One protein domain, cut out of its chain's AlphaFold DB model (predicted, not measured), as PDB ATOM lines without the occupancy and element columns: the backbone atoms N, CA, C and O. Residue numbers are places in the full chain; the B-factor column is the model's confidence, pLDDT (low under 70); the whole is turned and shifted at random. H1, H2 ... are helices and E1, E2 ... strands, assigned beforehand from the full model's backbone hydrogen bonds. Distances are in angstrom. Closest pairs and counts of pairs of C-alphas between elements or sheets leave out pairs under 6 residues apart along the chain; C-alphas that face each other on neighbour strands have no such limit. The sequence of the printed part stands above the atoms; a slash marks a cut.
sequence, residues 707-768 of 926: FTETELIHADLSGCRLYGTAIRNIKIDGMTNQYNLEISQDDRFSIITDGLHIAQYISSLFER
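What this domain is: This is residues 707 to 768 of the 926 residues of the protein "Pentapeptide repeat protein" of Candidatus Vecturithrix granuli (UniProt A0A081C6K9). Little regular structure is present: a small hairpin, E2 and E3, with helix H1 packed beside it, and long loops, residues 707 to 725 and 729 to 740, making much of the rest. E1 is set away from the hairpin. The printed part has 62 residues, 21 in named elements, in the order E1, E2, E3, H1, of mixed class; E2 and E3 are antiparallel. It is compact, radius of gyration of the C-alphas 11.3 A, and only just elongated, spanning 32 by 21 by 14 A.

Where its parts are: E2 is residues 741 to 743 and E3 751 to 753, each 6.5 A long. H1, residues 756 to 767, is 16.4 A long and ends at C-alpha 767 (-15.200, -2.265, 49.916). E1, residues 726 to 728, is 6.6 A long and begins at C-alpha 726 (-14.974, 9.089, 47.802).

How they stand to each other: In the hairpin of E2 and E3, at 151 degrees, N 743 and O 751 are 2.7 A apart, within hydrogen-bond range. The closest C-alphas of E2 and H1, Ile 743 and Ala 759, are 6.8 A apart. In H1 every O i to N i+4 pair is within hydrogen-bond range. E1 is apart from E2 and E3. Residues 707 to 708 pair with 727 to 728 of E1, parallel.

The domain as a whole: The farthest C-alphas, Asp 733 and Arg 748, are 32.3 A apart. The printed part has no cut. The link E1 to E2 is long. Residues 746 to 749 and 768 have pLDDT under 70.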
ATOM      1  N   PHE A 707     -15.429  13.433  45.722       91.75
ATOM      2  CA  PHE A 707     -15.928  14.622  46.409       91.75
ATOM      3  C   PHE A 707     -14.978  14.970  47.559       91.75
ATOM      4  O   PHE A 707     -15.137  14.478  48.674       91.75
ATOM      5  N   THR A 708     -13.954  15.782  47.301       91.62
ATOM      6  CA  THR A 708     -13.045  16.281  48.349       91.62
ATOM      7  C   THR A 708     -13.169  17.792  48.443       91.62
ATOM      8  O   THR A 708     -12.978  18.469  47.442       91.62
ATOM      9  N   GLU A 709     -13.501  18.320  49.623       94.62
ATOM     10  CA  GLU A 709     -13.692  19.767  49.848       94.62
ATOM     11  C   GLU A 709     -14.751  20.409  48.930       94.62
ATOM     12  O   GLU A 709     -14.701  21.598  48.626       94.62
ATOM     13  N   THR A 710     -15.719  19.606  48.486       95.56
ATOM     14  CA  THR A 710     -16.827  20.003  47.611       95.56
ATOM     15  C   THR A 710     -17.947  20.688  48.406       95.56
ATOM     16  O   THR A 710     -18.282  20.250  49.512       95.56
ATOM     17  N   GLU A 711     -18.570  21.726  47.844       95.88
ATOM     18  CA  GLU A 711     -19.713  22.419  48.460       95.88
ATOM     19  C   GLU A 711     -21.040  21.958  47.849       95.88
ATOM     20  O   GLU A 711     -21.224  22.056  46.648       95.88
ATOM     21  N   LEU A 712     -21.974  21.478  48.670       94.94
ATOM     22  CA  LEU A 712     -23.271  20.912  48.260       94.94
ATOM     23  C   LEU A 712     -24.456  21.624  48.940       94.94
ATOM     24  O   LEU A 712     -25.527  21.052  49.108       94.94
ATOM     25  N   ILE A 713     -24.261  22.868  49.380       94.31
ATOM     26  CA  ILE A 713     -25.259  23.648  50.131       94.31
ATOM     27  C   ILE A 713     -26.549  23.782  49.305       94.31
ATOM     28  O   ILE A 713     -26.502  24.241  48.167       94.31
ATOM     29  N   HIS A 714     -27.702  23.423  49.881       95.81
ATOM     30  CA  HIS A 714     -29.018  23.414  49.214       95.81
ATOM     31  C   HIS A 714     -29.135  22.507  47.966       95.81
ATOM     32  O   HIS A 714     -30.110  22.637  47.227       95.81
ATOM     33  N   ALA A 715     -28.175  21.621  47.686       96.25
ATOM     34  CA  ALA A 715     -28.253  20.726  46.527       96.25
ATOM     35  C   ALA A 715     -29.341  19.648  46.701       96.25
ATOM     36  O   ALA A 715     -29.674  19.281  47.833       96.25
ATOM     37  N   ASP A 716     -29.853  19.094  45.598       96.81
ATOM     38  CA  ASP A 716     -30.772  17.947  45.615       96.81
ATOM     39  C   ASP A 716     -30.120  16.695  45.030       96.81
ATOM     40  O   ASP A 716     -29.990  16.551  43.822       96.81
ATOM     41  N   LEU A 717     -29.732  15.761  45.895       95.88
ATOM     42  CA  LEU A 717     -29.120  14.489  45.515       95.88
ATOM     43  C   LEU A 717     -30.138  13.345  45.434       95.88
ATOM     44  O   LEU A 717     -29.753  12.173  45.467       95.88
ATOM     45  N   SER A 718     -31.441  13.632  45.380       94.25
ATOM     46  CA  SER A 718     -32.439  12.580  45.556       94.25
ATOM     47  C   SER A 718     -32.362  11.509  44.474       94.25
ATOM     48  O   SER A 718     -32.358  11.813  43.285       94.25
ATOM     49  N   GLY A 719     -32.333  10.235  44.861       93.19
ATOM     50  CA  GLY A 719     -32.250   9.143  43.883       93.19
ATOM     51  C   GLY A 719     -30.871   8.953  43.241       93.19
ATOM     52  O   GLY A 719     -30.746   8.124  42.345       93.19
ATOM     53  N   CYS A 720     -29.839   9.693  43.666       95.00
ATOM     54  CA  CYS A 720     -28.471   9.496  43.180       95.00
ATOM     55  C   CYS A 720     -27.983   8.059  43.403       95.00
ATOM     56  O   CYS A 720     -28.211   7.476  44.467       95.00
ATOM     57  N   ARG A 721     -27.211   7.530  42.447       92.19
ATOM     58  CA  ARG A 721     -26.526   6.236  42.570       92.19
ATOM     59  C   ARG A 721     -25.109   6.403  43.095       92.19
ATOM     60  O   ARG A 721     -24.297   7.100  42.496       92.19
ATOM     61  N   LEU A 722     -24.789   5.706  44.176       90.12
ATOM     62  CA  LEU A 722     -23.519   5.780  44.890       90.12
ATOM     63  C   LEU A 722     -22.894   4.387  44.996       90.12
ATOM     64  O   LEU A 722     -23.569   3.407  45.289       90.12
ATOM     65  N   TYR A 723     -21.590   4.289  44.759       86.94
ATOM     66  CA  TYR A 723     -20.781   3.101  45.055       86.94
ATOM     67  C   TYR A 723     -19.321   3.447  44.798       86.94
ATOM     68  O   TYR A 723     -18.988   3.908  43.706       86.94
ATOM     69  N   GLY A 724     -18.460   3.259  45.794       84.75
ATOM     70  CA  GLY A 724     -17.051   3.661  45.732       84.75
ATOM     71  C   GLY A 724     -16.826   5.156  45.542       84.75
ATOM     72  O   GLY A 724     -15.759   5.584  45.110       84.75
ATOM     73  N   THR A 725     -17.848   5.957  45.838       87.44
ATOM     74  CA  THR A 725     -17.791   7.415  45.820       87.44
ATOM     75  C   THR A 725     -16.962   7.887  47.016       87.44
ATOM     76  O   THR A 725     -17.289   7.593  48.168       87.44
ATOM     77  N   ALA A 726     -15.878   8.614  46.762       85.25
ATOM     78  CA  ALA A 726     -14.974   9.089  47.802       85.25
ATOM     79  C   ALA A 726     -15.428  10.460  48.312       85.25
ATOM     80  O   ALA A 726     -15.240  11.454  47.621       85.25
ATOM     81  N   ILE A 727     -15.998  10.524  49.518       86.88
ATOM     82  CA  ILE A 727     -16.514  11.761  50.125       86.88
ATOM     83  C   ILE A 727     -15.598  12.189  51.284       86.88
ATOM     84  O   ILE A 727     -15.372  11.427  52.224       86.88
ATOM     85  N   ARG A 728     -15.018  13.391  51.223       87.50
ATOM     86  CA  ARG A 728     -14.081  13.928  52.227       87.50
ATOM     87  C   ARG A 728     -14.274  15.433  52.397       87.50
ATOM     88  O   ARG A 728     -14.256  16.168  51.419       87.50
ATOM     89  N   ASN A 729     -14.405  15.901  53.639       87.44
ATOM     90  CA  ASN A 729     -14.493  17.330  53.983       87.44
ATOM     91  C   ASN A 729     -15.540  18.124  53.169       87.44
ATOM     92  O   ASN A 729     -15.309  19.283  52.830       87.44
ATOM     93  N   ILE A 730     -16.673  17.505  52.828       90.94
ATOM     94  CA  ILE A 730     -17.744  18.183  52.087       90.94
ATOM     95  C   ILE A 730     -18.467  19.210  52.966       90.94
ATOM     96  O   ILE A 730     -18.571  19.034  54.182       90.94
ATOM     97  N   LYS A 731     -19.009  20.262  52.346       91.62
ATOM     98  CA  LYS A 731     -19.884  21.235  53.017       91.62
ATOM     99  C   LYS A 731     -21.334  20.984  52.617       91.62
ATOM    100  O   LYS A 731     -21.686  21.158  51.455       91.62
ATOM    101  N   ILE A 732     -22.161  20.601  53.583       90.62
ATOM    102  CA  ILE A 732     -23.609  20.387  53.438       90.62
ATOM    103  C   ILE A 732     -24.354  21.171  54.518       90.62
ATOM    104  O   ILE A 732     -23.772  21.530  55.543       90.62
ATOM    105  N   ASP A 733     -25.641  21.420  54.306       89.31
ATOM    106  CA  ASP A 733     -26.508  22.111  55.259       89.31
ATOM    107  C   ASP A 733     -27.879  21.418  55.399       89.31
ATOM    108  O   ASP A 733     -28.169  20.437  54.714       89.31
ATOM    109  N   GLY A 734     -28.736  21.912  56.297       82.88
ATOM    110  CA  GLY A 734     -30.037  21.287  56.583       82.88
ATOM    111  C   GLY A 734     -31.052  21.339  55.434       82.88
ATOM    112  O   GLY A 734     -32.056  20.634  55.490       82.88
ATOM    113  N   MET A 735     -30.803  22.156  54.409       88.69
ATOM    114  CA  MET A 735     -31.648  22.267  53.216       88.69
ATOM    115  C   MET A 735     -31.168  21.368  52.067       88.69
ATOM    116  O   MET A 735     -31.878  21.232  51.073       88.69
ATOM    117  N   THR A 736     -29.989  20.749  52.190       92.75
ATOM    118  CA  THR A 736     -29.457  19.808  51.197       92.75
ATOM    119  C   THR A 736     -30.297  18.526  51.199       92.75
ATOM    120  O   THR A 736     -30.295  17.773  52.180       92.75
ATOM    121  N   ASN A 737     -31.009  18.257  50.103       92.38
ATOM    122  CA  ASN A 737     -31.889  17.104  49.978       92.38
ATOM    123  C   ASN A 737     -31.076  15.842  49.651       92.38
ATOM    124  O   ASN A 737     -30.369  15.769  48.652       92.38
ATOM    125  N   GLN A 738     -31.157  14.844  50.528       91.94
ATOM    126  CA  GLN A 738     -30.349  13.624  50.470       91.94
ATOM    127  C   GLN A 738     -31.238  12.379  50.545       91.94
ATOM    128  O   GLN A 738     -30.869  11.402  51.192       91.94
ATOM    129  N   TYR A 739     -32.439  12.424  49.968       91.88
ATOM    130  CA  TYR A 739     -33.402  11.327  50.059       91.88
ATOM    131  C   TYR A 739     -33.189  10.254  48.992       91.88
ATOM    132  O   TYR A 739     -32.850  10.537  47.853       91.88
ATOM    133  N   ASN A 740     -33.495   8.998  49.309       90.81
ATOM    134  CA  ASN A 740     -33.528   7.921  48.309       90.81
ATOM    135  C   ASN A 740     -32.183   7.653  47.607       90.81
ATOM    136  O   ASN A 740     -32.186   7.210  46.464       90.81
ATOM    137  N   LEU A 741     -31.053   7.891  48.268       93.19
ATOM    138  CA  LEU A 741     -29.734   7.568  47.733       93.19
ATOM    139  C   LEU A 741     -29.611   6.052  47.530       93.19
ATOM    140  O   LEU A 741     -29.776   5.286  48.480       93.19
ATOM    141  N   GLU A 742     -29.323   5.625  46.305       90.81
ATOM    142  CA  GLU A 742     -29.214   4.222  45.909       90.81
ATOM    143  C   GLU A 742     -27.751   3.769  45.946       90.81
ATOM    144  O   GLU A 742     -26.913   4.253  45.192       90.81
ATOM    145  N   ILE A 743     -27.430   2.798  46.791       88.56
ATOM    146  CA  ILE A 743     -26.086   2.243  46.930       88.56
ATOM    147  C   ILE A 743     -26.010   0.934  46.161       88.56
ATOM    148  O   ILE A 743     -26.623  -0.060  46.563       88.56
ATOM    149  N   SER A 744     -25.278   0.936  45.050       81.25
ATOM    150  CA  SER A 744     -25.312  -0.164  44.084       81.25
ATOM    151  C   SER A 744     -24.041  -0.236  43.228       81.25
ATOM    152  O   SER A 744     -23.695   0.707  42.516       81.25
ATOM    153  N   GLN A 745     -23.341  -1.377  43.251       73.81
ATOM    154  CA  GLN A 745     -22.185  -1.612  42.368       73.81
ATOM    155  C   GLN A 745     -22.619  -1.873  40.918       73.81
ATOM    156  O   GLN A 745     -21.974  -1.417  39.969       73.81
ATOM    157  N   ASP A 746     -23.717  -2.608  40.766       68.06
ATOM    158  CA  ASP A 746     -24.370  -3.018  39.529       68.06
ATOM    159  C   ASP A 746     -25.870  -3.235  39.792       68.06
ATOM    160  O   ASP A 746     -26.296  -3.317  40.942       68.06
ATOM    161  N   ASP A 747     -26.677  -3.399  38.742       65.44
ATOM    162  CA  ASP A 747     -28.144  -3.483  38.862       65.44
ATOM    163  C   ASP A 747     -28.658  -4.729  39.634       65.44
ATOM    164  O   ASP A 747     -29.868  -4.976  39.697       65.44
ATOM    165  N   ARG A 748     -27.761  -5.548  40.212       61.78
ATOM    166  CA  ARG A 748     -28.089  -6.780  40.944       61.78
ATOM    167  C   ARG A 748     -28.340  -6.557  42.433       61.78
ATOM    168  O   ARG A 748     -28.939  -7.428  43.055       61.78
ATOM    169  N   PHE A 749     -27.904  -5.449  43.032       68.50
ATOM    170  CA  PHE A 749     -28.240  -5.119  44.424       68.50
ATOM    171  C   PHE A 749     -28.313  -3.605  44.645       68.50
ATOM    172  O   PHE A 749     -27.514  -2.855  44.088       68.50
ATOM    173  N   SER A 750     -29.263  -3.171  45.477       77.81
ATOM    174  CA  SER A 750     -29.489  -1.761  45.803       77.81
ATOM    175  C   SER A 750     -29.898  -1.618  47.270       77.81
ATOM    176  O   SER A 750     -30.908  -2.189  47.690       77.81
ATOM    177  N   ILE A 751     -29.128  -0.863  48.054       85.19
ATOM    178  CA  ILE A 751     -29.555  -0.367  49.373       85.19
ATOM    179  C   ILE A 751     -30.003   1.071  49.184       85.19
ATOM    180  O   ILE A 751     -29.269   1.852  48.593       85.19
ATOM    181  N   ILE A 752     -31.177   1.433  49.689       89.06
ATOM    182  CA  ILE A 752     -31.666   2.807  49.587       89.06
ATOM    183  C   ILE A 752     -31.563   3.448  50.963       89.06
ATOM    184  O   ILE A 752     -32.083   2.913  51.935       89.06
ATOM    185  N   THR A 753     -30.909   4.595  51.067       91.12
ATOM    186  CA  THR A 753     -30.795   5.337  52.327       91.12
ATOM    187  C   THR A 753     -31.067   6.812  52.113       91.12
ATOM    188  O   THR A 753     -31.061   7.302  50.986       91.12
ATOM    189  N   ASP A 754     -31.281   7.534  53.203       90.69
ATOM    190  CA  ASP A 754     -31.173   8.983  53.194       90.69
ATOM    191  C   ASP A 754     -29.823   9.401  53.810       90.69
ATOM    192  O   ASP A 754     -29.320   8.713  54.691       90.69
ATOM    193  N   GLY A 755     -29.220  10.502  53.360       88.56
ATOM    194  CA  GLY A 755     -27.977  11.055  53.917       88.56
ATOM    195  C   GLY A 755     -26.671  10.484  53.334       88.56
ATOM    196  O   GLY A 755     -26.445   9.275  53.296       88.56
ATOM    197  N   LEU A 756     -25.754  11.369  52.930       87.25
ATOM    198  CA  LEU A 756     -24.484  11.005  52.288       87.25
ATOM    199  C   LEU A 756     -23.507  10.279  53.221       87.25
ATOM    200  O   LEU A 756     -22.823   9.360  52.783       87.25
ATOM    201  N   HIS A 757     -23.450  10.648  54.504       83.88
ATOM    202  CA  HIS A 757     -22.523  10.027  55.458       83.88
ATOM    203  C   HIS A 757     -22.845   8.552  55.716       83.88
ATOM    204  O   HIS A 757     -21.945   7.712  55.700       83.88
ATOM    205  N   ILE A 758     -24.127   8.210  55.898       85.06
ATOM    206  CA  ILE A 758     -24.536   6.809  56.047       85.06
ATOM    207  C   ILE A 758     -24.393   6.057  54.720       85.06
ATOM    208  O   ILE A 758     -23.963   4.905  54.721       85.06
ATOM    209  N   ALA A 759     -24.650   6.715  53.582       86.62
ATOM    210  CA  ALA A 759     -24.424   6.113  52.273       86.62
ATOM    211  C   ALA A 759     -22.944   5.774  52.038       86.62
ATOM    212  O   ALA A 759     -22.622   4.683  51.564       86.62
ATOM    213  N   GLN A 760     -22.036   6.667  52.441       81.12
ATOM    214  CA  GLN A 760     -20.596   6.433  52.399       81.12
ATOM    215  C   GLN A 760     -20.187   5.285  53.319       81.12
ATOM    216  O   GLN A 760     -19.455   4.401  52.886       81.12
ATOM    217  N   TYR A 761     -20.677   5.263  54.562       81.06
ATOM    218  CA  TYR A 761     -20.392   4.176  55.497       81.06
ATOM    219  C   TYR A 761     -20.829   2.818  54.937       81.06
ATOM    220  O   TYR A 761     -20.041   1.873  54.912       81.06
ATOM    221  N   ILE A 762     -22.059   2.734  54.419       82.00
ATOM    222  CA  ILE A 762     -22.574   1.521  53.780       82.00
ATOM    223  C   ILE A 762     -21.690   1.133  52.588       82.00
ATOM    224  O   ILE A 762     -21.335  -0.036  52.457       82.00
ATOM    225  N   SER A 763     -21.276   2.087  51.747       80.31
ATOM    226  CA  SER A 763     -20.357   1.817  50.633       80.31
ATOM    227  C   SER A 763     -19.000   1.279  51.112       80.31
ATOM    228  O   SER A 763     -18.492   0.324  50.528       80.31
ATOM    229  N   SER A 764     -18.426   1.818  52.192       77.81
ATOM    230  CA  SER A 764     -17.157   1.341  52.764       77.81
ATOM    231  C   SER A 764     -17.246  -0.096  53.289       77.81
ATOM    232  O   SER A 764     -16.278  -0.852  53.167       77.81
ATOM    233  N   LEU A 765     -18.414  -0.514  53.801       77.81
ATOM    234  CA  LEU A 765     -18.661  -1.911  54.182       77.81
ATOM    235  C   LEU A 765     -18.573  -2.861  52.975       77.81
ATOM    236  O   LEU A 765     -18.060  -3.975  53.111       77.81
ATOM    237  N   PHE A 766     -19.027  -2.435  51.790       74.38
ATOM    238  CA  PHE A 766     -18.869  -3.231  50.564       74.38
ATOM    239  C   PHE A 766     -17.405  -3.361  50.137       74.38
ATOM    240  O   PHE A 766     -17.014  -4.415  49.630       74.38
ATOM    241  N   GLU A 767     -16.594  -2.329  50.367       71.56
ATOM    242  CA  GLU A 767     -15.200  -2.265  49.916       71.56
ATOM    243  C   GLU A 767     -14.179  -2.867  50.891       71.56
ATOM    244  O   GLU A 767     -13.019  -3.035  50.519       71.56
ATOM    245  N   ARG A 768     -14.596  -3.237  52.113       69.94
ATOM    246  CA  ARG A 768     -13.719  -3.755  53.187       69.94
ATOM    247  C   ARG A 768     -12.555  -2.813  53.532       69.94
ATOM    248  O   ARG A 768     -11.456  -3.276  53.834       69.94
TER     249      ARG A 768